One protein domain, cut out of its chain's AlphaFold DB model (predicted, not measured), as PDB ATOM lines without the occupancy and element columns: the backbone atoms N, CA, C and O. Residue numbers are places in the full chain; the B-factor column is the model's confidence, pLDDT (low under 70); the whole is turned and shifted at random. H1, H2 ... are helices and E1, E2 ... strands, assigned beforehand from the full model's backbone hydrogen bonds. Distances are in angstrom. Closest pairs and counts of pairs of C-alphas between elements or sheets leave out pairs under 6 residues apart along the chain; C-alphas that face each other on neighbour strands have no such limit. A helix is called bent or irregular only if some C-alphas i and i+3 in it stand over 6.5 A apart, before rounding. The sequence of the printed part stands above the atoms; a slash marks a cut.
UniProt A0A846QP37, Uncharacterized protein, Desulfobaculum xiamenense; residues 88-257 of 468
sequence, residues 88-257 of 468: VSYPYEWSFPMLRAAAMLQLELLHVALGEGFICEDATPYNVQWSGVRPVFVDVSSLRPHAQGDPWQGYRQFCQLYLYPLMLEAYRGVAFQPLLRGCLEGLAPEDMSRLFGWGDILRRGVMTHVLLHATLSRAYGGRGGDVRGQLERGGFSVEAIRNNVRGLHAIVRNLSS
ATOM      1  N   VAL A  88       8.343 -46.409 -18.534       94.38
ATOM      2  CA  VAL A  88       7.001 -46.526 -17.962       94.38
ATOM      3  C   VAL A  88       6.374 -45.143 -18.030       94.38
ATOM      4  O   VAL A  88       6.992 -44.206 -17.538       94.38
ATOM      5  N   SER A  89       5.183 -45.003 -18.603       96.62
ATOM      6  CA  SER A  89       4.398 -43.761 -18.624       96.62
ATOM      7  C   SER A  89       2.985 -44.013 -18.119       96.62
ATOM      8  O   SER A  89       2.524 -45.157 -18.066       96.62
ATOM      9  N   TYR A  90       2.313 -42.950 -17.695       97.25
ATOM     10  CA  TYR A  90       1.006 -43.061 -17.060       97.25
ATOM     11  C   TYR A  90      -0.116 -42.444 -17.892       97.25
ATOM     12  O   TYR A  90       0.133 -41.526 -18.665       97.25
ATOM     13  N   PRO A  91      -1.375 -42.882 -17.705       97.62
ATOM     14  CA  PRO A  91      -2.500 -42.461 -18.538       97.62
ATOM     15  C   PRO A  91      -2.738 -40.949 -18.526       97.62
ATOM     16  O   PRO A  91      -3.175 -40.380 -19.516       97.62
ATOM     17  N   TYR A  92      -2.420 -40.273 -17.421       97.00
ATOM     18  CA  TYR A  92      -2.490 -38.813 -17.319       97.00
ATOM     19  C   TYR A  92      -1.334 -38.071 -18.015       97.00
ATOM     20  O   TYR A  92      -1.330 -36.846 -18.042       97.00
ATOM     21  N   GLU A  93      -0.371 -38.794 -18.581       97.88
ATOM     22  CA  GLU A  93       0.727 -38.287 -19.417       97.88
ATOM     23  C   GLU A  93       0.457 -38.560 -20.905       97.88
ATOM     24  O   GLU A  93       1.294 -38.275 -21.757       97.88
ATOM     25  N   TRP A  94      -0.687 -39.159 -21.244       98.12
ATOM     26  CA  TRP A  94      -1.005 -39.590 -22.602       98.12
ATOM     27  C   TRP A  94      -1.915 -38.596 -23.307       98.12
ATOM     28  O   TRP A  94      -2.828 -38.008 -22.719       98.12
ATOM     29  N   SER A  95      -1.689 -38.434 -24.607       97.00
ATOM     30  CA  SER A  95      -2.608 -37.713 -25.482       97.00
ATOM     31  C   SER A  95      -3.851 -38.565 -25.782       97.00
ATOM     32  O   SER A  95      -3.895 -39.773 -25.525       97.00
ATOM     33  N   PHE A  96      -4.885 -37.944 -26.348       97.50
ATOM     34  CA  PHE A  96      -6.091 -38.649 -26.782       97.50
ATOM     35  C   PHE A  96      -5.821 -39.873 -27.685       97.50
ATOM     36  O   PHE A  96      -6.331 -40.955 -27.368       97.50
ATOM     37  N   PRO A  97      -5.030 -39.777 -28.779       97.06
ATOM     38  CA  PRO A  97      -4.772 -40.931 -29.639       97.06
ATOM     39  C   PRO A  97      -3.996 -42.042 -28.922       97.06
ATOM     40  O   PRO A  97      -4.254 -43.212 -29.201       97.06
ATOM     41  N   MET A  98      -3.140 -41.709 -27.951       98.12
ATOM     42  CA  MET A  98      -2.447 -42.698 -27.120       98.12
ATOM     43  C   MET A  98      -3.421 -43.484 -26.236       98.12
ATOM     44  O   MET A  98      -3.445 -44.713 -26.288       98.12
ATOM     45  N   LEU A  99      -4.287 -42.804 -25.474       98.56
ATOM     46  CA  LEU A  99      -5.279 -43.494 -24.640       98.56
ATOM     47  C   LEU A  99      -6.248 -44.328 -25.493       98.56
ATOM     48  O   LEU A  99      -6.615 -45.441 -25.113       98.56
ATOM     49  N   ARG A 100      -6.617 -43.826 -26.679       98.31
ATOM     50  CA  ARG A 100      -7.426 -44.564 -27.654       98.31
ATOM     51  C   ARG A 100      -6.702 -45.817 -28.143       98.31
ATOM     52  O   ARG A 100      -7.308 -46.881 -28.159       98.31
ATOM     53  N   ALA A 101      -5.430 -45.722 -28.528       98.19
ATOM     54  CA  ALA A 101      -4.651 -46.868 -28.997       98.19
ATOM     55  C   ALA A 101      -4.457 -47.930 -27.899       98.19
ATOM     56  O   ALA A 101      -4.616 -49.118 -28.174       98.19
ATOM     57  N   ALA A 102      -4.229 -47.518 -26.648       98.62
ATOM     58  CA  ALA A 102      -4.174 -48.427 -25.504       98.62
ATOM     59  C   ALA A 102      -5.521 -49.141 -25.259       98.62
ATOM     60  O   ALA A 102      -5.555 -50.360 -25.090       98.62
ATOM     61  N   ALA A 103      -6.644 -48.413 -25.331       98.50
ATOM     62  CA  ALA A 103      -7.984 -48.996 -25.220       98.50
ATOM     63  C   ALA A 103      -8.268 -50.022 -26.329       98.50
ATOM     64  O   ALA A 103      -8.881 -51.061 -26.085       98.50
ATOM     65  N   MET A 104      -7.819 -49.731 -27.551       98.38
ATOM     66  CA  MET A 104      -7.967 -50.627 -28.697       98.38
ATOM     67  C   MET A 104      -7.153 -51.908 -28.514       98.38
ATOM     68  O   MET A 104      -7.705 -52.986 -28.718       98.38
ATOM     69  N   LEU A 105      -5.897 -51.808 -28.058       98.50
ATOM     70  CA  LEU A 105      -5.062 -52.972 -27.740       98.50
ATOM     71  C   LEU A 105      -5.718 -53.855 -26.666       98.50
ATOM     72  O   LEU A 105      -5.834 -55.062 -26.860       98.50
ATOM     73  N   GLN A 106      -6.200 -53.257 -25.572       98.38
ATOM     74  CA  GLN A 106      -6.898 -53.974 -24.498       98.38
ATOM     75  C   GLN A 106      -8.099 -54.774 -25.032       98.38
ATOM     76  O   GLN A 106      -8.264 -55.949 -24.708       98.38
ATOM     77  N   LEU A 107      -8.952 -54.137 -25.844       98.12
ATOM     78  CA  LEU A 107     -10.150 -54.775 -26.396       98.12
ATOM     79  C   LEU A 107      -9.815 -55.836 -27.446       98.12
ATOM     80  O   LEU A 107     -10.508 -56.848 -27.521       98.12
ATOM     81  N   GLU A 108      -8.771 -55.620 -28.247       97.50
ATOM     82  CA  GLU A 108      -8.291 -56.603 -29.216       97.50
ATOM     83  C   GLU A 108      -7.789 -57.865 -28.506       97.50
ATOM     84  O   GLU A 108      -8.270 -58.957 -28.815       97.50
ATOM     85  N   LEU A 109      -6.900 -57.713 -27.517       97.62
ATOM     86  CA  LEU A 109      -6.359 -58.823 -26.726       97.62
ATOM     87  C   LEU A 109      -7.471 -59.593 -26.015       97.62
ATOM     88  O   LEU A 109      -7.520 -60.817 -26.095       97.62
ATOM     89  N   LEU A 110      -8.412 -58.885 -25.386       97.06
ATOM     90  CA  LEU A 110      -9.579 -59.511 -24.768       97.06
ATOM     91  C   LEU A 110     -10.420 -60.284 -25.796       97.06
ATOM     92  O   LEU A 110     -10.877 -61.388 -25.511       97.06
ATOM     93  N   HIS A 111     -10.631 -59.730 -26.994       95.88
ATOM     94  CA  HIS A 111     -11.434 -60.388 -28.023       95.88
ATOM     95  C   HIS A 111     -10.815 -61.703 -28.504       95.88
ATOM     96  O   HIS A 111     -11.548 -62.681 -28.677       95.88
ATOM     97  N   VAL A 112      -9.499 -61.720 -28.742       96.25
ATOM     98  CA  VAL A 112      -8.788 -62.926 -29.193       96.25
ATOM     99  C   VAL A 112      -8.629 -63.941 -28.061       96.25
ATOM    100  O   VAL A 112      -8.887 -65.119 -28.291       96.25
ATOM    101  N   ALA A 113      -8.352 -63.492 -26.832       96.06
ATOM    102  CA  ALA A 113      -8.248 -64.351 -25.651       96.06
ATOM    103  C   ALA A 113      -9.548 -65.131 -25.390       96.06
ATOM    104  O   ALA A 113      -9.517 -66.344 -25.182       96.06
ATOM    105  N   LEU A 114     -10.708 -64.468 -25.511       94.88
ATOM    106  CA  LEU A 114     -12.022 -65.117 -25.370       94.88
ATOM    107  C   LEU A 114     -12.250 -66.230 -26.404       94.88
ATOM    108  O   LEU A 114     -13.034 -67.144 -26.152       94.88
ATOM    109  N   GLY A 115     -11.590 -66.161 -27.564       93.50
ATOM    110  CA  GLY A 115     -11.649 -67.198 -28.594       93.50
ATOM    111  C   GLY A 115     -10.954 -68.503 -28.198       93.50
ATOM    112  O   GLY A 115     -11.319 -69.553 -28.720       93.50
ATOM    113  N   GLU A 116     -10.010 -68.446 -27.258       95.31
ATOM    114  CA  GLU A 116      -9.238 -69.593 -26.763       95.31
ATOM    115  C   GLU A 116      -9.530 -69.911 -25.288       95.31
ATOM    116  O   GLU A 116      -8.781 -70.638 -24.643       95.31
ATOM    117  N   GLY A 117     -10.641 -69.401 -24.743       94.88
ATOM    118  CA  GLY A 117     -11.068 -69.705 -23.374       94.88
ATOM    119  C   GLY A 117     -10.332 -68.913 -22.292       94.88
ATOM    120  O   GLY A 117     -10.296 -69.349 -21.145       94.88
ATOM    121  N   PHE A 118      -9.768 -67.753 -22.634       96.12
ATOM    122  CA  PHE A 118      -9.119 -66.833 -21.700       96.12
ATOM    123  C   PHE A 118      -9.889 -65.516 -21.581       96.12
ATOM    124  O   PHE A 118     -10.670 -65.135 -22.451       96.12
ATOM    125  N   ILE A 119      -9.655 -64.796 -20.491       94.88
ATOM    126  CA  ILE A 119     -10.205 -63.466 -20.247       94.88
ATOM    127  C   ILE A 119      -9.135 -62.563 -19.638       94.88
ATOM    128  O   ILE A 119      -8.283 -63.021 -18.882       94.88
ATOM    129  N   CYS A 120      -9.184 -61.274 -19.970       93.81
ATOM    130  CA  CYS A 120      -8.381 -60.253 -19.307       93.81
ATOM    131  C   CYS A 120      -9.184 -59.701 -18.121       93.81
ATOM    132  O   CYS A 120     -10.166 -58.977 -18.325       93.81
ATOM    133  N   GLU A 121      -8.827 -60.121 -16.904       88.75
ATOM    134  CA  GLU A 121      -9.555 -59.797 -15.669       88.75
ATOM    135  C   GLU A 121      -9.521 -58.289 -15.389       88.75
ATOM    136  O   GLU A 121     -10.578 -57.670 -15.239       88.75
ATOM    137  N   ASP A 122      -8.323 -57.701 -15.444       90.00
ATOM    138  CA  ASP A 122      -8.092 -56.266 -15.291       90.00
ATOM    139  C   ASP A 122      -8.099 -55.536 -16.637       90.00
ATOM    140  O   ASP A 122      -7.559 -55.983 -17.651       90.00
ATOM    141  N   ALA A 123      -8.705 -54.354 -16.648       93.56
ATOM    142  CA  ALA A 123      -8.826 -53.489 -17.810       93.56
ATOM    143  C   ALA A 123      -8.405 -52.057 -17.485       93.56
ATOM    144  O   ALA A 123      -9.158 -51.094 -17.664       93.56
ATOM    145  N   THR A 124      -7.172 -51.929 -17.005       95.19
ATOM    146  CA  THR A 124      -6.567 -50.662 -16.617       95.19
ATOM    147  C   THR A 124      -5.515 -50.197 -17.633       95.19
ATOM    148  O   THR A 124      -4.701 -51.002 -18.085       95.19
ATOM    149  N   PRO A 125      -5.472 -48.902 -18.000       97.25
ATOM    150  CA  PRO A 125      -4.431 -48.348 -18.864       97.25
ATOM    151  C   PRO A 125      -3.034 -48.421 -18.257       97.25
ATOM    152  O   PRO A 125      -2.070 -48.413 -19.005       97.25
ATOM    153  N   TYR A 126      -2.885 -48.587 -16.941       95.56
ATOM    154  CA  TYR A 126      -1.561 -48.800 -16.342       95.56
ATOM    155  C   TYR A 126      -0.879 -50.100 -16.820       95.56
ATOM    156  O   TYR A 126       0.348 -50.195 -16.748       95.56
ATOM    157  N   ASN A 127      -1.646 -51.047 -17.374       96.00
ATOM    158  CA  ASN A 127      -1.150 -52.307 -17.936       96.00
ATOM    159  C   ASN A 127      -0.686 -52.184 -19.395       96.00
ATOM    160  O   ASN A 127      -0.262 -53.175 -19.989       96.00
ATOM    161  N   VAL A 128      -0.740 -50.984 -19.979       97.94
ATOM    162  CA  VAL A 128      -0.214 -50.694 -21.316       97.94
ATOM    163  C   VAL A 128       0.950 -49.718 -21.198       97.94
ATOM    164  O   VAL A 128       0.872 -48.718 -20.492       97.94
ATOM    165  N   GLN A 129       2.038 -50.012 -21.899       97.12
ATOM    166  CA  GLN A 129       3.242 -49.187 -21.995       97.12
ATOM    167  C   GLN A 129       3.619 -48.987 -23.467       97.12
ATOM    168  O   GLN A 129       2.913 -49.465 -24.354       97.12
ATOM    169  N   TRP A 130       4.703 -48.261 -23.748       96.50
ATOM    170  CA  TRP A 130       5.028 -47.833 -25.112       96.50
ATOM    171  C   TRP A 130       6.440 -48.235 -25.532       96.50
ATOM    172  O   TRP A 130       7.410 -48.001 -24.815       96.50
ATOM    173  N   SER A 131       6.548 -48.783 -26.742       93.69
ATOM    174  CA  SER A 131       7.796 -48.861 -27.504       93.69
ATOM    175  C   SER A 131       7.711 -47.848 -28.644       93.69
ATOM    176  O   SER A 131       7.121 -48.131 -29.692       93.69
ATOM    177  N   GLY A 132       8.254 -46.648 -28.428       94.56
ATOM    178  CA  GLY A 132       8.018 -45.514 -29.318       94.56
ATOM    179  C   GLY A 132       6.544 -45.113 -29.259       94.56
ATOM    180  O   GLY A 132       6.065 -44.682 -28.211       94.56
ATOM    181  N   VAL A 133       5.820 -45.328 -30.359       95.69
ATOM    182  CA  VAL A 133       4.362 -45.119 -30.473       95.69
ATOM    183  C   VAL A 133       3.550 -46.418 -30.521       95.69
ATOM    184  O   VAL A 133       2.327 -46.385 -30.651       95.69
ATOM    185  N   ARG A 134       4.205 -47.581 -30.409       95.25
ATOM    186  CA  ARG A 134       3.519 -48.879 -30.369       95.25
ATOM    187  C   ARG A 134       3.095 -49.207 -28.933       95.25
ATOM    188  O   ARG A 134       3.972 -49.239 -28.066       95.25
ATOM    189  N   PRO A 135       1.800 -49.454 -28.665       97.12
ATOM    190  CA  PRO A 135       1.351 -49.883 -27.349       97.12
ATOM    191  C   PRO A 135       1.736 -51.350 -27.108       97.12
ATOM    192  O   PRO A 135       1.593 -52.187 -27.997       97.12
ATOM    193  N   VAL A 136       2.195 -51.653 -25.897       97.62
ATOM    194  CA  VAL A 136       2.619 -52.981 -25.441       97.62
ATOM    195  C   VAL A 136       1.903 -53.294 -24.135       97.62
ATOM    196  O   VAL A 136       1.984 -52.528 -23.176       97.62
ATOM    197  N   PHE A 137       1.203 -54.420 -24.081       98.19
ATOM    198  CA  PHE A 137       0.547 -54.900 -22.876       98.19
ATOM    199  C   PHE A 137       1.563 -55.601 -21.965       98.19
ATOM    200  O   PHE A 137       2.222 -56.550 -22.388       98.19
ATOM    201  N   VAL A 138       1.712 -55.126 -20.727       96.25
ATOM    202  CA  VAL A 138       2.784 -55.569 -19.813       96.25
ATOM    203  C   VAL A 138       2.307 -56.486 -18.687       96.25
ATOM    204  O   VAL A 138       3.124 -57.071 -17.975       96.25
ATOM    205  N   ASP A 139       0.994 -56.627 -18.504       94.25
ATOM    206  CA  ASP A 139       0.431 -57.370 -17.379       94.25
ATOM    207  C   ASP A 139      -0.061 -58.765 -17.761       94.25
ATOM    208  O   ASP A 139      -1.251 -59.055 -17.784       94.25
ATOM    209  N   VAL A 140       0.871 -59.664 -18.075       93.81
ATOM    210  CA  VAL A 140       0.528 -61.025 -18.526       93.81
ATOM    211  C   VAL A 140      -0.287 -61.829 -17.502       93.81
ATOM    212  O   VAL A 140      -1.028 -62.722 -17.897       93.81
ATOM    213  N   SER A 141      -0.199 -61.508 -16.204       91.88
ATOM    214  CA  SER A 141      -0.928 -62.197 -15.128       91.88
ATOM    215  C   SER A 141      -2.422 -61.874 -15.066       91.88
ATOM    216  O   SER A 141      -3.158 -62.578 -14.365       91.88
ATOM    217  N   SER A 142      -2.886 -60.844 -15.781       92.88
ATOM    218  CA  SER A 142      -4.316 -60.546 -15.888       92.88
ATOM    219  C   SER A 142      -5.024 -61.389 -16.954       92.88
ATOM    220  O   SER A 142      -6.255 -61.465 -16.947       92.88
ATOM    221  N   LEU A 143      -4.276 -62.038 -17.858       94.62
ATOM    222  CA  LEU A 143      -4.796 -62.986 -18.845       94.62
ATOM    223  C   LEU A 143      -4.937 -64.362 -18.193       94.62
ATOM    224  O   LEU A 143      -3.953 -65.071 -17.990       94.62
ATOM    225  N   ARG A 144      -6.169 -64.743 -17.861       93.38
ATOM    226  CA  ARG A 144      -6.458 -65.955 -17.083       93.38
ATOM    227  C   ARG A 144      -7.456 -66.864 -17.787       93.38
ATOM    228  O   ARG A 144      -8.264 -66.365 -18.577       93.38
ATOM    229  N   PRO A 145      -7.449 -68.175 -17.491       94.69
ATOM    230  CA  PRO A 145      -8.499 -69.075 -17.941       94.69
ATOM    231  C   PRO A 145      -9.878 -68.536 -17.550       94.69
ATOM    232  O   PRO A 145     -10.119 -68.142 -16.408       94.69
ATOM    233  N   HIS A 146     -10.788 -68.501 -18.513       92.38
ATOM    234  CA  HIS A 146     -12.139 -68.009 -18.323       92.38
ATOM    235  C   HIS A 146     -13.054 -69.148 -17.867       92.38
ATOM    236  O   HIS A 146     -13.275 -70.108 -18.607       92.38
ATOM    237  N   ALA A 147     -13.617 -69.042 -16.662       86.06
ATOM    238  CA  ALA A 147     -14.630 -69.985 -16.210       86.06
ATOM    239  C   ALA A 147     -15.979 -69.696 -16.887       86.06
ATOM    240  O   ALA A 147     -16.401 -68.548 -17.045       86.06
ATOM    241  N   GLN A 148     -16.667 -70.759 -17.306       80.44
ATOM    242  CA  GLN A 148     -17.942 -70.639 -18.003       80.44
ATOM    243  C   GLN A 148     -18.990 -69.950 -17.118       80.44
ATOM    244  O   GLN A 148     -19.266 -70.397 -16.009       80.44
ATOM    245  N   GLY A 149     -19.626 -68.906 -17.654       80.56
ATOM    246  CA  GLY A 149     -20.682 -68.162 -16.969       80.56
ATOM    247  C   GLY A 149     -20.202 -66.903 -16.246       80.56
ATOM    248  O   GLY A 149     -21.047 -66.071 -15.904       80.56
ATOM    249  N   ASP A 150     -18.889 -66.716 -16.083       82.38
ATOM    250  CA  ASP A 150     -18.339 -65.527 -15.434       82.38
ATOM    251  C   ASP A 150     -18.527 -64.266 -16.300       82.38
ATOM    252  O   ASP A 150     -18.382 -64.306 -17.523       82.38
ATOM    253  N   PRO A 151     -18.843 -63.103 -15.707       86.56
ATOM    254  CA  PRO A 151     -18.831 -61.836 -16.426       86.56
ATOM    255  C   PRO A 151     -17.400 -61.342 -16.678       86.56
ATOM    256  O   PRO A 151     -16.454 -61.701 -15.976       86.56
ATOM    257  N   TRP A 152     -17.247 -60.392 -17.607       89.94
ATOM    258  CA  TRP A 152     -16.017 -59.605 -17.686       89.94
ATOM    259  C   TRP A 152     -15.937 -58.604 -16.525       89.94
ATOM    260  O   TRP A 152     -16.534 -57.527 -16.569       89.94
ATOM    261  N   GLN A 153     -15.184 -58.973 -15.487       87.50
ATOM    262  CA  GLN A 153     -15.004 -58.169 -14.273       87.50
ATOM    263  C   GLN A 153     -14.394 -56.786 -14.568       87.50
ATOM    264  O   GLN A 153     -14.855 -55.774 -14.033       87.50
ATOM    265  N   GLY A 154     -13.436 -56.723 -15.496       90.31
ATOM    266  CA  GLY A 154     -12.765 -55.490 -15.907       90.31
ATOM    267  C   GLY A 154     -13.645 -54.477 -16.643       90.31
ATOM    268  O   GLY A 154     -13.217 -53.342 -16.827       90.31
ATOM    269  N   TYR A 155     -14.884 -54.808 -17.030       91.25
ATOM    270  CA  TYR A 155     -15.751 -53.895 -17.792       91.25
ATOM    271  C   TYR A 155     -15.927 -52.526 -17.116       91.25
ATOM    272  O   TYR A 155     -15.792 -51.482 -17.759       91.25
ATOM    273  N   ARG A 156     -16.183 -52.518 -15.799       89.69
ATOM    274  CA  ARG A 156     -16.331 -51.271 -15.038       89.69
ATOM    275  C   ARG A 156     -15.042 -50.451 -15.102       89.69
ATOM    276  O   ARG A 156     -15.093 -49.275 -15.449       89.69
ATOM    277  N   GLN A 157     -13.904 -51.081 -14.822       93.19
ATOM    278  CA  GLN A 157     -12.591 -50.437 -14.839       93.19
ATOM    279  C   GLN A 157     -12.255 -49.878 -16.232       93.19
ATOM    280  O   GLN A 157     -11.831 -48.726 -16.345       93.19
ATOM    281  N   PHE A 158     -12.569 -50.628 -17.295       96.38
ATOM    282  CA  PHE A 158     -12.418 -50.175 -18.676       96.38
ATOM    283  C   PHE A 158     -13.212 -48.894 -18.939       96.38
ATOM    284  O   PHE A 158     -12.699 -47.932 -19.516       96.38
ATOM    285  N   CYS A 159     -14.472 -48.854 -18.497       94.69
ATOM    286  CA  CYS A 159     -15.296 -47.663 -18.642       94.69
ATOM    287  C   CYS A 159     -14.686 -46.458 -17.915       94.69
ATOM    288  O   CYS A 159     -14.554 -45.396 -18.519       94.69
ATOM    289  N   GLN A 160     -14.283 -46.623 -16.654       94.75
ATOM    290  CA  GLN A 160     -13.802 -45.525 -15.812       94.75
ATOM    291  C   GLN A 160     -12.458 -44.942 -16.266       94.75
ATOM    292  O   GLN A 160     -12.242 -43.737 -16.117       94.75
ATOM    293  N   LEU A 161     -11.569 -45.778 -16.815       96.81
ATOM    294  CA  LEU A 161     -10.187 -45.400 -17.123       96.81
ATOM    295  C   LEU A 161      -9.886 -45.212 -18.615       96.81
ATOM    296  O   LEU A 161      -8.956 -44.480 -18.944       96.81
ATOM    297  N   TYR A 162     -10.669 -45.811 -19.516       97.75
ATOM    298  CA  TYR A 162     -10.528 -45.611 -20.963       97.75
ATOM    299  C   TYR A 162     -11.728 -44.873 -21.548       97.75
ATOM    300  O   TYR A 162     -11.596 -43.763 -22.065       97.75
ATOM    301  N   LEU A 163     -12.916 -45.484 -21.479       96.56
ATOM    302  CA  LEU A 163     -14.070 -45.022 -22.251       96.56
ATOM    303  C   LEU A 163     -14.547 -43.636 -21.813       96.56
ATOM    304  O   LEU A 163     -14.804 -42.789 -22.664       96.56
ATOM    305  N   TYR A 164     -14.677 -43.396 -20.507       95.44
ATOM    306  CA  TYR A 164     -15.168 -42.124 -19.985       95.44
ATOM    307  C   TYR A 164     -14.199 -40.974 -20.236       95.44
ATOM    308  O   TYR A 164     -14.661 -39.965 -20.763       95.44
ATOM    309  N   PRO A 165     -12.884 -41.104 -19.965       96.19
ATOM    310  CA  PRO A 165     -11.893 -40.121 -20.397       96.19
ATOM    311  C   PRO A 165     -11.976 -39.775 -21.890       96.19
ATOM    312  O   PRO A 165     -12.051 -38.599 -22.244       96.19
ATOM    313  N   LEU A 166     -12.047 -40.789 -22.763       96.50
ATOM    314  CA  LEU A 166     -12.147 -40.580 -24.211       96.50
ATOM    315  C   LEU A 166     -13.460 -39.889 -24.601       96.50
ATOM    316  O   LEU A 166     -13.458 -38.957 -25.399       96.50
ATOM    317  N   MET A 167     -14.591 -40.310 -24.034       94.19
ATOM    318  CA  MET A 167     -15.882 -39.665 -24.279       94.19
ATOM    319  C   MET A 167     -15.892 -38.223 -23.780       94.19
ATOM    320  O   MET A 167     -16.420 -37.352 -24.461       94.19
ATOM    321  N   LEU A 168     -15.328 -37.960 -22.604       92.56
ATOM    322  CA  LEU A 168     -15.291 -36.631 -22.013       92.56
ATOM    323  C   LEU A 168     -14.556 -35.648 -22.929       92.56
ATOM    324  O   LEU A 168     -15.083 -34.577 -23.233       92.56
ATOM    325  N   GLU A 169     -13.393 -36.036 -23.444       93.31
ATOM    326  CA  GLU A 169     -12.664 -35.188 -24.380       93.31
ATOM    327  C   GLU A 169     -13.376 -35.086 -25.737       93.31
ATOM    328  O   GLU A 169     -13.630 -33.979 -26.209       93.31
ATOM    329  N   ALA A 170     -13.794 -36.211 -26.327       92.50
ATOM    330  CA  ALA A 170     -14.428 -36.234 -27.648       92.50
ATOM    331  C   ALA A 170     -15.754 -35.458 -27.705       92.50
ATOM    332  O   ALA A 170     -16.094 -34.849 -28.716       92.50
ATOM    333  N   TYR A 171     -16.535 -35.495 -26.625       90.81
ATOM    334  CA  TYR A 171     -17.908 -34.992 -26.606       90.81
ATOM    335  C   TYR A 171     -18.086 -33.670 -25.861       90.81
ATOM    336  O   TYR A 171     -19.115 -33.008 -26.058       90.81
ATOM    337  N   ARG A 172     -17.133 -33.288 -25.004       90.12
ATOM    338  CA  ARG A 172     -17.165 -32.029 -24.241       90.12
ATOM    339  C   ARG A 172     -15.932 -31.154 -24.430       90.12
ATOM    340  O   ARG A 172     -15.955 -30.025 -23.957       90.12
ATOM    341  N   GLY A 173     -14.875 -31.638 -25.082       89.50
ATOM    342  CA  GLY A 173     -13.624 -30.889 -25.215       89.50
ATOM    343  C   GLY A 173     -12.898 -30.690 -23.882       89.50
ATOM    344  O   GLY A 173     -12.101 -29.765 -23.751       89.50
ATOM    345  N   VAL A 174     -13.173 -31.528 -22.877       91.25
ATOM    346  CA  VAL A 174     -12.520 -31.453 -21.564       91.25
ATOM    347  C   VAL A 174     -11.355 -32.439 -21.526       91.25
ATOM    348  O   VAL A 174     -11.549 -33.632 -21.734       91.25
ATOM    349  N   ALA A 175     -10.150 -31.936 -21.251       91.81
ATOM    350  CA  ALA A 175      -8.948 -32.757 -21.089       91.81
ATOM    351  C   ALA A 175      -9.111 -33.730 -19.915       91.81
ATOM    352  O   ALA A 175      -9.459 -33.317 -18.805       91.81
ATOM    353  N   PHE A 176      -8.813 -35.006 -20.144       94.38
ATOM    354  CA  PHE A 176      -8.916 -36.035 -19.109       94.38
ATOM    355  C   PHE A 176      -7.667 -36.133 -18.225       94.38
ATOM    356  O   PHE A 176      -7.753 -36.650 -17.113       94.38
ATOM    357  N   GLN A 177      -6.515 -35.638 -18.688       95.56
ATOM    358  CA  GLN A 177      -5.223 -35.783 -18.014       95.56
ATOM    359  C   GLN A 177      -5.261 -35.269 -16.563       95.56
ATOM    360  O   GLN A 177      -4.873 -36.023 -15.670       95.56
ATOM    361  N   PRO A 178      -5.811 -34.070 -16.258       94.00
ATOM    362  CA  PRO A 178      -5.910 -33.603 -14.873       94.00
ATOM    363  C   PRO A 178      -6.807 -34.486 -13.995       94.00
ATOM    364  O   PRO A 178      -6.541 -34.649 -12.807       94.00
ATOM    365  N   LEU A 179      -7.857 -35.076 -14.573       93.62
ATOM    366  CA  LEU A 179      -8.800 -35.929 -13.850       93.62
ATOM    367  C   LEU A 179      -8.174 -37.284 -13.516       93.62
ATOM    368  O   LEU A 179      -8.269 -37.729 -12.376       93.62
ATOM    369  N   LEU A 180      -7.473 -37.903 -14.471       95.25
ATOM    370  CA  LEU A 180      -6.742 -39.151 -14.233       95.25
ATOM    371  C   LEU A 180      -5.525 -38.951 -13.315       95.25
ATOM    372  O   LEU A 180      -5.186 -39.857 -12.558       95.25
ATOM    373  N   ARG A 181      -4.903 -37.761 -13.320       94.12
ATOM    374  CA  ARG A 181      -3.864 -37.380 -12.344       94.12
ATOM    375  C   ARG A 181      -4.446 -37.262 -10.929       94.12
ATOM    376  O   ARG A 181      -3.763 -37.584  -9.964       94.12
ATOM    377  N   GLY A 182      -5.692 -36.804 -10.796       91.44
ATOM    378  CA  GLY A 182      -6.382 -36.671  -9.508       91.44
ATOM    379  C   GLY A 182      -7.057 -37.951  -9.002       91.44
ATOM    380  O   GLY A 182      -7.275 -38.081  -7.800       91.44
ATOM    381  N   CYS A 183      -7.382 -38.896  -9.889       92.00
ATOM    382  CA  CYS A 183      -8.096 -40.124  -9.548       92.00
ATOM    383  C   CYS A 183      -7.527 -41.335 -10.304       92.00
ATOM    384  O   CYS A 183      -7.870 -41.579 -11.462       92.00
ATOM    385  N   LEU A 184      -6.694 -42.131  -9.623       92.50
ATOM    386  CA  LEU A 184      -6.077 -43.328 -10.210       92.50
ATOM    387  C   LEU A 184      -7.092 -44.426 -10.571       92.50
ATOM    388  O   LEU A 184      -6.802 -45.237 -11.442       92.50
ATOM    389  N   GLU A 185      -8.267 -44.427  -9.936       92.19
ATOM    390  CA  GLU A 185      -9.371 -45.368 -10.204       92.19
ATOM    391  C   GLU A 185     -10.283 -44.902 -11.361       92.19
ATOM    392  O   GLU A 185     -11.225 -45.594 -11.747       92.19
ATOM    393  N   GLY A 186     -10.013 -43.723 -11.931       93.75
ATOM    394  CA  GLY A 186     -10.757 -43.167 -13.055       93.75
ATOM    395  C   GLY A 186     -12.042 -42.443 -12.660       93.75
ATOM    396  O   GLY A 186     -12.285 -42.104 -11.502       93.75
ATOM    397  N   LEU A 187     -12.873 -42.151 -13.657       91.69
ATOM    398  CA  LEU A 187     -14.101 -41.373 -13.475       91.69
ATOM    399  C   LEU A 187     -15.242 -42.269 -12.992       91.69
ATOM    400  O   LEU A 187     -15.532 -43.290 -13.612       91.69
ATOM    401  N   ALA A 188     -15.923 -41.895 -11.909       88.44
ATOM    402  CA  ALA A 188     -17.079 -42.649 -11.429       88.44
ATOM    403  C   ALA A 188     -18.247 -42.583 -12.440       88.44
ATOM    404  O   ALA A 188     -18.492 -41.518 -13.022       88.44
ATOM    405  N   PRO A 189     -19.010 -43.678 -12.640       84.25
ATOM    406  CA  PRO A 189     -20.193 -43.672 -13.502       84.25
ATOM    407  C   PRO A 189     -21.208 -42.587 -13.125       84.25
ATOM    408  O   PRO A 189     -21.821 -41.976 -13.998       84.25
ATOM    409  N   GLU A 190     -21.369 -42.312 -11.830       83.62
ATOM    410  CA  GLU A 190     -22.286 -41.298 -11.316       83.62
ATOM    411  C   GLU A 190     -21.866 -39.891 -11.747       83.62
ATOM    412  O   GLU A 190     -22.707 -39.117 -12.206       83.62
ATOM    413  N   ASP A 191     -20.576 -39.572 -11.654       86.38
ATOM    414  CA  ASP A 191     -20.047 -38.276 -12.080       86.38
ATOM    415  C   ASP A 191     -20.139 -38.127 -13.594       86.38
ATOM    416  O   ASP A 191     -20.618 -37.106 -14.086       86.38
ATOM    417  N   MET A 192     -19.808 -39.188 -14.334       85.56
ATOM    418  CA  MET A 192     -19.963 -39.213 -15.784       85.56
ATOM    419  C   MET A 192     -21.429 -39.000 -16.193       85.56
ATOM    420  O   MET A 192     -21.712 -38.191 -17.069       85.56
ATOM    421  N   SER A 193     -22.392 -39.637 -15.521       82.94
ATOM    422  CA  SER A 193     -23.821 -39.468 -15.825       82.94
ATOM    423  C   SER A 193     -24.331 -38.039 -15.620       82.94
ATOM    424  O   SER A 193     -25.253 -37.621 -16.307       82.94
ATOM    425  N   ARG A 194     -23.719 -37.260 -14.718       86.44
ATOM    426  CA  ARG A 194     -24.073 -35.846 -14.499       86.44
ATOM    427  C   ARG A 194     -23.523 -34.926 -15.588       86.44
ATOM    428  O   ARG A 194     -24.056 -33.838 -15.784       86.44
ATOM    429  N   LEU A 195     -22.477 -35.353 -16.297       85.69
ATOM    430  CA  LEU A 195     -21.862 -34.603 -17.396       85.69
ATOM    431  C   LEU A 195     -22.577 -34.816 -18.742       85.69
ATOM    432  O   LEU A 195     -22.331 -34.069 -19.696       85.69
ATOM    433  N   PHE A 196     -23.459 -35.816 -18.833       82.38
ATOM    434  CA  PHE A 196     -24.187 -36.195 -20.046       82.38
ATOM    435  C   PHE A 196     -25.697 -36.111 -19.822       82.38
ATOM    436  O   PHE A 196     -26.250 -36.759 -18.941       82.38
ATOM    437  N   GLY A 197     -26.368 -35.280 -20.621       75.81
ATOM    438  CA  GLY A 197     -27.803 -35.052 -20.520       75.81
ATOM    439  C   GLY A 197     -28.606 -35.914 -21.492       75.81
ATOM    440  O   GLY A 197     -28.072 -36.693 -22.280       75.81
ATOM    441  N   TRP A 198     -29.924 -35.710 -21.490       71.56
ATOM    442  CA  TRP A 198     -30.852 -36.411 -22.384       71.56
ATOM    443  C   TRP A 198     -30.568 -36.142 -23.871       71.56
ATOM    444  O   TRP A 198     -30.768 -37.018 -24.708       71.56
ATOM    445  N   GLY A 199     -30.032 -34.962 -24.201       77.00
ATOM    446  CA  GLY A 199     -29.609 -34.617 -25.563       77.00
ATOM    447  C   GLY A 199     -28.394 -35.407 -26.065       77.00
ATOM    448  O   GLY A 199     -28.146 -35.453 -27.266       77.00
ATOM    449  N   ASP A 200     -27.648 -36.063 -25.173       80.50
ATOM    450  CA  ASP A 200     -26.451 -36.828 -25.524       80.50
ATOM    451  C   ASP A 200     -26.717 -38.326 -25.683       80.50
ATOM    452  O   ASP A 200     -25.811 -39.062 -26.064       80.50
ATOM    453  N   ILE A 201     -27.946 -38.788 -25.435       79.19
ATOM    454  CA  ILE A 201     -28.331 -40.209 -25.504       79.19
ATOM    455  C   ILE A 201     -28.044 -40.805 -26.890       79.19
ATOM    456  O   ILE A 201     -27.660 -41.969 -26.992       79.19
ATOM    457  N   LEU A 202     -28.182 -39.999 -27.950       82.12
ATOM    458  CA  LEU A 202     -27.905 -40.403 -29.331       82.12
ATOM    459  C   LEU A 202     -26.403 -40.482 -29.658       82.12
ATOM    460  O   LEU A 202     -26.030 -41.020 -30.702       82.12
ATOM    461  N   ARG A 203     -25.523 -39.958 -28.795       81.38
ATOM    462  CA  ARG A 203     -24.072 -40.077 -28.983       81.38
ATOM    463  C   ARG A 203     -23.652 -41.517 -28.716       81.38
ATOM    464  O   ARG A 203     -24.098 -42.157 -27.761       81.38
ATOM    465  N   ARG A 204     -22.783 -42.038 -29.585       80.69
ATOM    466  CA  ARG A 204     -22.391 -43.453 -29.602       80.69
ATOM    467  C   ARG A 204     -21.900 -43.887 -28.219       80.69
ATOM    468  O   ARG A 204     -20.941 -43.340 -27.694       80.69
ATOM    469  N   GLY A 205     -22.573 -44.875 -27.637       75.94
ATOM    470  CA  GLY A 205     -22.193 -45.473 -26.360       75.94
ATOM    471  C   GLY A 205     -22.633 -44.725 -25.096       75.94
ATOM    472  O   GLY A 205     -22.529 -45.312 -24.023       75.94
ATOM    473  N   VAL A 206     -23.169 -43.500 -25.178       74.00
ATOM    474  CA  VAL A 206     -23.572 -42.730 -23.981       74.00
ATOM    475  C   VAL A 206     -24.750 -43.391 -23.264       74.00
ATOM    476  O   VAL A 206     -24.683 -43.642 -22.062       74.00
ATOM    477  N   MET A 207     -25.808 -43.756 -23.990       71.75
ATOM    478  CA  MET A 207     -26.962 -44.439 -23.392       71.75
ATOM    479  C   MET A 207     -26.553 -45.732 -22.666       71.75
ATOM    480  O   MET A 207     -26.895 -45.932 -21.502       71.75
ATOM    481  N   THR A 208     -25.794 -46.592 -23.347       71.25
ATOM    482  CA  THR A 208     -25.457 -47.937 -22.863       71.25
ATOM    483  C   THR A 208     -24.378 -47.923 -21.784       71.25
ATOM    484  O   THR A 208     -24.510 -48.596 -20.767       71.25
ATOM    485  N   HIS A 209     -23.299 -47.167 -21.986       77.06
ATOM    486  CA  HIS A 209     -22.107 -47.274 -21.144       77.06
ATOM    487  C   HIS A 209     -21.992 -46.158 -20.110       77.06
ATOM    488  O   HIS A 209     -21.227 -46.316 -19.168       77.06
ATOM    489  N   VAL A 210     -22.747 -45.062 -20.235       71.69
ATOM    490  CA  VAL A 210     -22.788 -43.995 -19.223       71.69
ATOM    491  C   VAL A 210     -24.074 -44.098 -18.411       71.69
ATOM    492  O   VAL A 210     -24.019 -44.331 -17.208       71.69
ATOM    493  N   LEU A 211     -25.239 -43.989 -19.057       70.19
ATOM    494  CA  LEU A 211     -26.514 -43.893 -18.339       70.19
ATOM    495  C   LEU A 211     -26.969 -45.238 -17.764       70.19
ATOM    496  O   LEU A 211     -27.193 -45.334 -16.560       70.19
ATOM    497  N   LEU A 212     -27.055 -46.284 -18.594       68.94
ATOM    498  CA  LEU A 212     -27.428 -47.624 -18.128       68.94
ATOM    499  C   LEU A 212     -26.383 -48.190 -17.157       68.94
ATOM    500  O   LEU A 212     -26.735 -48.813 -16.163       68.94
ATOM    501  N   HIS A 213     -25.096 -47.936 -17.393       72.44
ATOM    502  CA  HIS A 213     -24.062 -48.361 -16.454       72.44
ATOM    503  C   HIS A 213     -24.172 -47.649 -15.098       72.44
ATOM    504  O   HIS A 213     -24.003 -48.303 -14.074       72.44
ATOM    505  N   ALA A 214     -24.496 -46.352 -15.059       66.75
ATOM    506  CA  ALA A 214     -24.698 -45.623 -13.807       66.75
ATOM    507  C   ALA A 214     -25.964 -46.079 -13.063       66.75
ATOM    508  O   ALA A 214     -25.942 -46.222 -11.842       66.75
ATOM    509  N   THR A 215     -27.070 -46.348 -13.766       63.12
ATOM    510  CA  THR A 215     -28.293 -46.862 -13.123       63.12
ATOM    511  C   THR A 215     -28.077 -48.257 -12.550       63.12
ATOM    512  O   THR A 215     -28.451 -48.510 -11.404       63.12
ATOM    513  N   LEU A 216     -27.405 -49.128 -13.302       61.84
ATOM    514  CA  LEU A 216     -26.978 -50.441 -12.838       61.84
ATOM    515  C   LEU A 216     -26.016 -50.318 -11.649       61.84
ATOM    516  O   LEU A 216     -26.280 -50.897 -10.602       61.84
ATOM    517  N   SER A 217     -24.965 -49.501 -11.743       64.00
ATOM    518  CA  SER A 217     -23.993 -49.292 -10.655       64.00
ATOM    519  C   SER A 217     -24.654 -48.794  -9.368       64.00
ATOM    520  O   SER A 217     -24.321 -49.284  -8.292       64.00
ATOM    521  N   ARG A 218     -25.652 -47.904  -9.452       60.56
ATOM    522  CA  ARG A 218     -26.436 -47.443  -8.290       60.56
ATOM    523  C   ARG A 218     -27.338 -48.534  -7.715       60.56
ATOM    524  O   ARG A 218     -27.452 -48.642  -6.496       60.56
ATOM    525  N   ALA A 219     -27.959 -49.347  -8.570       52.47
ATOM    526  CA  ALA A 219     -28.763 -50.489  -8.138       52.47
ATOM    527  C   ALA A 219     -27.902 -51.575  -7.461       52.47
ATOM    528  O   ALA A 219     -28.335 -52.173  -6.477       52.47
ATOM    529  N   TYR A 220     -26.673 -51.781  -7.943       51.09
ATOM    530  CA  TYR A 220     -25.714 -52.751  -7.411       51.09
ATOM    531  C   TYR A 220     -24.967 -52.244  -6.164       51.09
ATOM    532  O   TYR A 220     -24.753 -53.010  -5.228       51.09
ATOM    533  N   GLY A 221     -24.623 -50.954  -6.098       47.22
ATOM    534  CA  GLY A 221     -23.889 -50.340  -4.984       47.22
ATOM    535  C   GLY A 221     -24.699 -50.178  -3.691       47.22
ATOM    536  O   GLY A 221     -24.114 -50.060  -2.620       47.22
ATOM    537  N   GLY A 222     -26.036 -50.208  -3.769       40.66
ATOM    538  CA  GLY A 222     -26.934 -50.131  -2.607       40.66
ATOM    539  C   GLY A 222     -27.394 -51.482  -2.035       40.66
ATOM    540  O   GLY A 222     -28.033 -51.505  -0.986       40.66
ATOM    541  N   ARG A 223     -27.109 -52.609  -2.704       38.91
ATOM    542  CA  ARG A 223     -27.545 -53.961  -2.301       38.91
ATOM    543  C   ARG A 223     -26.425 -54.977  -2.535       38.91
ATOM    544  O   ARG A 223     -26.470 -55.765  -3.476       38.91
ATOM    545  N   GLY A 224     -25.424 -54.965  -1.660       37.25
ATOM    546  CA  GLY A 224     -24.219 -55.801  -1.735       37.25
ATOM    547  C   GLY A 224     -24.403 -57.309  -1.500       37.25
ATOM    548  O   GLY A 224     -23.536 -57.913  -0.884       37.25
ATOM    549  N   GLY A 225     -25.486 -57.942  -1.963       41.12
ATOM    550  CA  GLY A 225     -25.665 -59.387  -1.748       41.12
ATOM    551  C   GLY A 225     -26.596 -60.135  -2.703       41.12
ATOM    552  O   GLY A 225     -26.330 -61.292  -2.999       41.12
ATOM    553  N   ASP A 226     -27.651 -59.513  -3.235       39.81
ATOM    554  CA  ASP A 226     -28.782 -60.304  -3.764       39.81
ATOM    555  C   ASP A 226     -28.788 -60.501  -5.295       39.81
ATOM    556  O   ASP A 226     -29.504 -61.349  -5.824       39.81
ATOM    557  N   VAL A 227     -27.970 -59.746  -6.043       44.44
ATOM    558  CA  VAL A 227     -27.959 -59.828  -7.519       44.44
ATOM    559  C   VAL A 227     -26.813 -60.679  -8.071       44.44
ATOM    560  O   VAL A 227     -26.976 -61.281  -9.128       44.44
ATOM    561  N   ARG A 228     -25.708 -60.846  -7.324       43.59
ATOM    562  CA  ARG A 228     -24.662 -61.843  -7.642       43.59
ATOM    563  C   ARG A 228     -25.297 -63.235  -7.774       43.59
ATOM    564  O   ARG A 228     -25.161 -63.869  -8.811       43.59
ATOM    565  N   GLY A 229     -26.176 -63.582  -6.829       43.25
ATOM    566  CA  GLY A 229     -26.971 -64.812  -6.859       43.25
ATOM    567  C   GLY A 229     -28.098 -64.865  -7.903       43.25
ATOM    568  O   GLY A 229     -28.660 -65.939  -8.105       43.25
ATOM    569  N   GLN A 230     -28.480 -63.759  -8.561       43.25
ATOM    570  CA  GLN A 230     -29.431 -63.767  -9.692       43.25
ATOM    571  C   GLN A 230     -28.722 -63.862 -11.052       43.25
ATOM    572  O   GLN A 230     -29.252 -64.500 -11.958       43.25
ATOM    573  N   LEU A 231     -27.516 -63.295 -11.189       44.75
ATOM    574  CA  LEU A 231     -26.665 -63.445 -12.379       44.75
ATOM    575  C   LEU A 231     -25.963 -64.814 -12.428       44.75
ATOM    576  O   LEU A 231     -25.871 -65.399 -13.504       44.75
ATOM    577  N   GLU A 232     -25.588 -65.381 -11.275       46.22
ATOM    578  CA  GLU A 232     -25.087 -66.765 -11.153       46.22
ATOM    579  C   GLU A 232     -26.093 -67.812 -11.666       46.22
ATOM    580  O   GLU A 232     -25.701 -68.873 -12.140       46.22
ATOM    581  N   ARG A 233     -27.399 -67.509 -11.635       46.38
ATOM    582  CA  ARG A 233     -28.455 -68.400 -12.148       46.38
ATOM    583  C   ARG A 233     -28.629 -68.351 -13.671       46.38
ATOM    584  O   ARG A 233     -29.280 -69.238 -14.215       46.38
ATOM    585  N   GLY A 234     -28.091 -67.330 -14.346       53.16
ATOM    586  CA  GLY A 234     -28.244 -67.125 -15.791       53.16
ATOM    587  C   GLY A 234     -26.985 -67.398 -16.614       53.16
ATOM    588  O   GLY A 234     -27.122 -67.817 -17.759       53.16
ATOM    589  N   GLY A 235     -25.795 -67.192 -16.031       60.34
ATOM    590  CA  GLY A 235     -24.492 -67.316 -16.697       60.34
ATOM    591  C   GLY A 235     -24.301 -66.324 -17.856       60.34
ATOM    592  O   GLY A 235     -25.166 -66.160 -18.715       60.34
ATOM    593  N   PHE A 236     -23.155 -65.648 -17.939       69.81
ATOM    594  CA  PHE A 236     -22.829 -64.904 -19.158       69.81
ATOM    595  C   PHE A 236     -22.343 -65.858 -20.243       69.81
ATOM    596  O   PHE A 236     -21.417 -66.641 -20.038       69.81
ATOM    597  N   SER A 237     -22.948 -65.778 -21.430       84.06
ATOM    598  CA  SER A 237     -22.379 -66.451 -22.589       84.06
ATOM    599  C   SER A 237     -21.126 -65.705 -23.045       84.06
ATOM    600  O   SER A 237     -21.111 -64.474 -23.137       84.06
ATOM    601  N   VAL A 238     -20.080 -66.456 -23.396       86.50
ATOM    602  CA  VAL A 238     -18.849 -65.900 -23.981       86.50
ATOM    603  C   VAL A 238     -19.176 -65.019 -25.191       86.50
ATOM    604  O   VAL A 238     -18.600 -63.947 -25.361       86.50
ATOM    605  N   GLU A 239     -20.170 -65.403 -25.999       88.12
ATOM    606  CA  GLU A 239     -20.591 -64.618 -27.162       88.12
ATOM    607  C   GLU A 239     -21.223 -63.268 -26.782       88.12
ATOM    608  O   GLU A 239     -21.017 -62.280 -27.488       88.12
ATOM    609  N   ALA A 240     -21.935 -63.168 -25.653       88.06
ATOM    610  CA  ALA A 240     -22.433 -61.883 -25.162       88.06
ATOM    611  C   ALA A 240     -21.278 -60.944 -24.781       88.06
ATOM    612  O   ALA A 240     -21.300 -59.767 -25.152       88.06
ATOM    613  N   ILE A 241     -20.240 -61.468 -24.115       89.81
ATOM    614  CA  ILE A 241     -19.027 -60.703 -23.787       89.81
ATOM    615  C   ILE A 241     -18.331 -60.263 -25.079       89.81
ATOM    616  O   ILE A 241     -18.046 -59.079 -25.256       89.81
ATOM    617  N   ARG A 242     -18.134 -61.175 -26.038       91.94
ATOM    618  CA  ARG A 242     -17.509 -60.853 -27.332       91.94
ATOM    619  C   ARG A 242     -18.277 -59.779 -28.098       91.94
ATOM    620  O   ARG A 242     -17.652 -58.884 -28.663       91.94
ATOM    621  N   ASN A 243     -19.608 -59.828 -28.101       90.38
ATOM    622  CA  ASN A 243     -20.446 -58.804 -28.726       90.38
ATOM    623  C   ASN A 243     -20.314 -57.442 -28.038       90.38
ATOM    624  O   ASN A 243     -20.191 -56.426 -28.724       90.38
ATOM    625  N   ASN A 244     -20.275 -57.414 -26.703       90.56
ATOM    626  CA  ASN A 244     -20.015 -56.190 -25.948       90.56
ATOM    627  C   ASN A 244     -18.642 -55.593 -26.306       90.56
ATOM    628  O   ASN A 244     -18.563 -54.416 -26.654       90.56
ATOM    629  N   VAL A 245     -17.592 -56.421 -26.333       93.81
ATOM    630  CA  VAL A 245     -16.224 -56.016 -26.702       93.81
ATOM    631  C   VAL A 245     -16.165 -55.465 -28.129       93.81
ATOM    632  O   VAL A 245     -15.589 -54.399 -28.343       93.81
ATOM    633  N   ARG A 246     -16.819 -56.114 -29.106       94.12
ATOM    634  CA  ARG A 246     -16.931 -55.595 -30.486       94.12
ATOM    635  C   ARG A 246     -17.615 -54.221 -30.518       94.12
ATOM    636  O   ARG A 246     -17.167 -53.330 -31.239       94.12
ATOM    637  N   GLY A 247     -18.678 -54.040 -29.732       92.62
ATOM    638  CA  GLY A 247     -19.395 -52.769 -29.603       92.62
ATOM    639  C   GLY A 247     -18.527 -51.656 -29.012       92.62
ATOM    640  O   GLY A 247     -18.433 -50.576 -29.597       92.62
ATOM    641  N   LEU A 248     -17.830 -51.935 -27.906       95.19
ATOM    642  CA  LEU A 248     -16.874 -51.013 -27.286       95.19
ATOM    643  C   LEU A 248     -15.751 -50.637 -28.250       95.19
ATOM    644  O   LEU A 248     -15.446 -49.457 -28.403       95.19
ATOM    645  N   HIS A 249     -15.192 -51.619 -28.956       96.25
ATOM    646  CA  HIS A 249     -14.139 -51.402 -29.941       96.25
ATOM    647  C   HIS A 249     -14.625 -50.483 -31.066       96.25
ATOM    648  O   HIS A 249     -13.946 -49.528 -31.437       96.25
ATOM    649  N   ALA A 250     -15.841 -50.704 -31.576       94.81
ATOM    650  CA  ALA A 250     -16.442 -49.825 -32.573       94.81
ATOM    651  C   ALA A 250     -16.679 -48.401 -32.042       94.81
ATOM    652  O   ALA A 250     -16.493 -47.443 -32.791       94.81
ATOM    653  N   ILE A 251     -17.069 -48.234 -30.775       94.94
ATOM    654  CA  ILE A 251     -17.219 -46.907 -30.163       94.94
ATOM    655  C   ILE A 251     -15.856 -46.216 -30.094       94.94
ATOM    656  O   ILE A 251     -15.690 -45.174 -30.723       94.94
ATOM    657  N   VAL A 252     -14.884 -46.823 -29.407       96.62
ATOM    658  CA  VAL A 252     -13.540 -46.266 -29.169       96.62
ATOM    659  C   VAL A 252     -12.849 -45.896 -30.478       96.62
ATOM    660  O   VAL A 252     -12.357 -44.777 -30.613       96.62
ATOM    661  N   ARG A 253     -12.882 -46.787 -31.476       95.62
ATOM    662  CA  ARG A 253     -12.281 -46.548 -32.797       95.62
ATOM    663  C   ARG A 253     -12.817 -45.287 -33.471       95.62
ATOM    664  O   ARG A 253     -12.081 -44.608 -34.177       95.62
ATOM    665  N   ASN A 254     -14.105 -45.002 -33.293       93.44
ATOM    666  CA  ASN A 254     -14.778 -43.894 -33.959       93.44
ATOM    667  C   ASN A 254     -14.823 -42.608 -33.113       93.44
ATOM    668  O   ASN A 254     -15.449 -41.640 -33.545       93.44
ATOM    669  N   LEU A 255     -14.229 -42.588 -31.915       93.38
ATOM    670  CA  LEU A 255     -14.078 -41.356 -31.142       93.38
ATOM    671  C   LEU A 255     -12.934 -40.511 -31.723       93.38
ATOM    672  O   LEU A 255     -11.838 -41.012 -32.001       93.38
ATOM    673  N   SER A 256     -13.195 -39.214 -31.865       89.19
ATOM    674  CA  SER A 256     -12.236 -38.192 -32.284       89.19
ATOM    675  C   SER A 256     -12.302 -36.998 -31.332       89.19
ATOM    676  O   SER A 256     -13.379 -36.654 -30.840       89.19
ATOM    677  N   SER A 257     -11.153 -36.380 -31.053       82.56
ATOM    678  CA  SER A 257     -11.069 -35.189 -30.204       82.56
ATOM    679  C   SER A 257     -11.151 -33.929 -31.058       82.56
ATOM    680  O   SER A 257     -10.282 -33.689 -31.889       82.56
TER     681      SER A 257
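Overview. This is residues 88 to 257 of the 468 residues of an uncharacterized protein of Desulfobaculum xiamenense (UniProt A0A846QP37). Three helices, H1, H2 and H7, lie side by side as a loose bundle, with H1 between H7 and two small strand pairs: E2 and E3 pack beside residues 98 to 109 of H1, E1 and E4 beside residues 106 to 114. H4 and H5 form a further group of helices next to H2, the short H3 is near H2, and the loop with H6 reaches out from H5 before the chain comes back to H7; its residues 221 to 226 stick out. The printed part has 170 residues, in the order H1, E1, E2, E3, E4, H2, H3, H4, H5, H6, H7, and each of the two sheets, E1 - E4 and E2 - E3, is antiparallel. The class is mostly helix, and the whole is compact, with a radius of gyration of the C-alphas of 15.8 A and spans of 42 by 38 by 27 A.

Arrangement. H1, residues 96 to 115, is the first element. E1, residues 118 to 120, is the antiparallel neighbour of E4, residues 143 to 145, with N 119 and O 144 at 2.8 A, within hydrogen-bond range. E2, residues 128 to 131, and E3, residues 134 to 137, are a hairpin, with N 129 and O 136 at 2.8 A. The closest C-alphas of H1 and E1 are those of Leu 110 and Cys 120, 5.6 A apart, and of H1 and E3 those of Ala 102 and Pro 135, 6.0 A. H2, residues 155 to 172, has a kink of 36 degrees near residue 163 and is only just irregular, with C-alphas 161 and 164 at 6.6 A. H1, with its residues 96 to 103 alone, touches H2 at a shallow tilt of 34 degrees, only just short of steep, opposite ways; the closest C-alphas are those of Ala 103 and Tyr 162, 6.0 A apart. H3, residues 177 to 182, is close to H2 but not clearly touching, Leu 161 and Leu 180 having the closest C-alphas at 7.7 A. H5, residues 206 to 221, with its residues 210 to 217 alone, touches H4, residues 189 to 195, at a steep tilt of 45 degrees, opposite ways; the closest C-alphas are those of Pro 189 and Ala 214, 4.9 A apart. H6, residues 228 to 231, touches no helix. H7, residues 238 to 253, touches H1 at a shallow tilt of 19 degrees, opposite ways, and His 111 and Arg 242 have the closest C-alphas at 6.1 A. H1, H2 and H7 are a bundle, helices packed side by side. Every O i to N i+4 pair is within hydrogen-bond range in H3, H4 and H7, against 15 of 16 in H1, 12 of 14 in H2 and 9 of 12 in H5; H6 is too short for such a pair.

Along the chain. H1 begins with C-alpha 96 at (-6.091, -38.649, -26.782) and is 29.1 A long. H2 is 22.8 A, H5 20.5 A and H7 22.3 A long, and H7 ends with C-alpha 253 at (-12.281, -46.548, -32.797). E2 measures 10.3 A and E3 10.1 A.

Size, cuts and confidence. The two C-alphas farthest apart, of Gly 132 and Asp 226, are 47.2 A from each other. The printed part has no cut, and no link is long. Residues 221 to 226, of which 221 belongs to H5, stand free. The mean pLDDT of the printed part is 85.7; residue 212 and residues 214 to 236 are under 70, and H6 has a mean of 44.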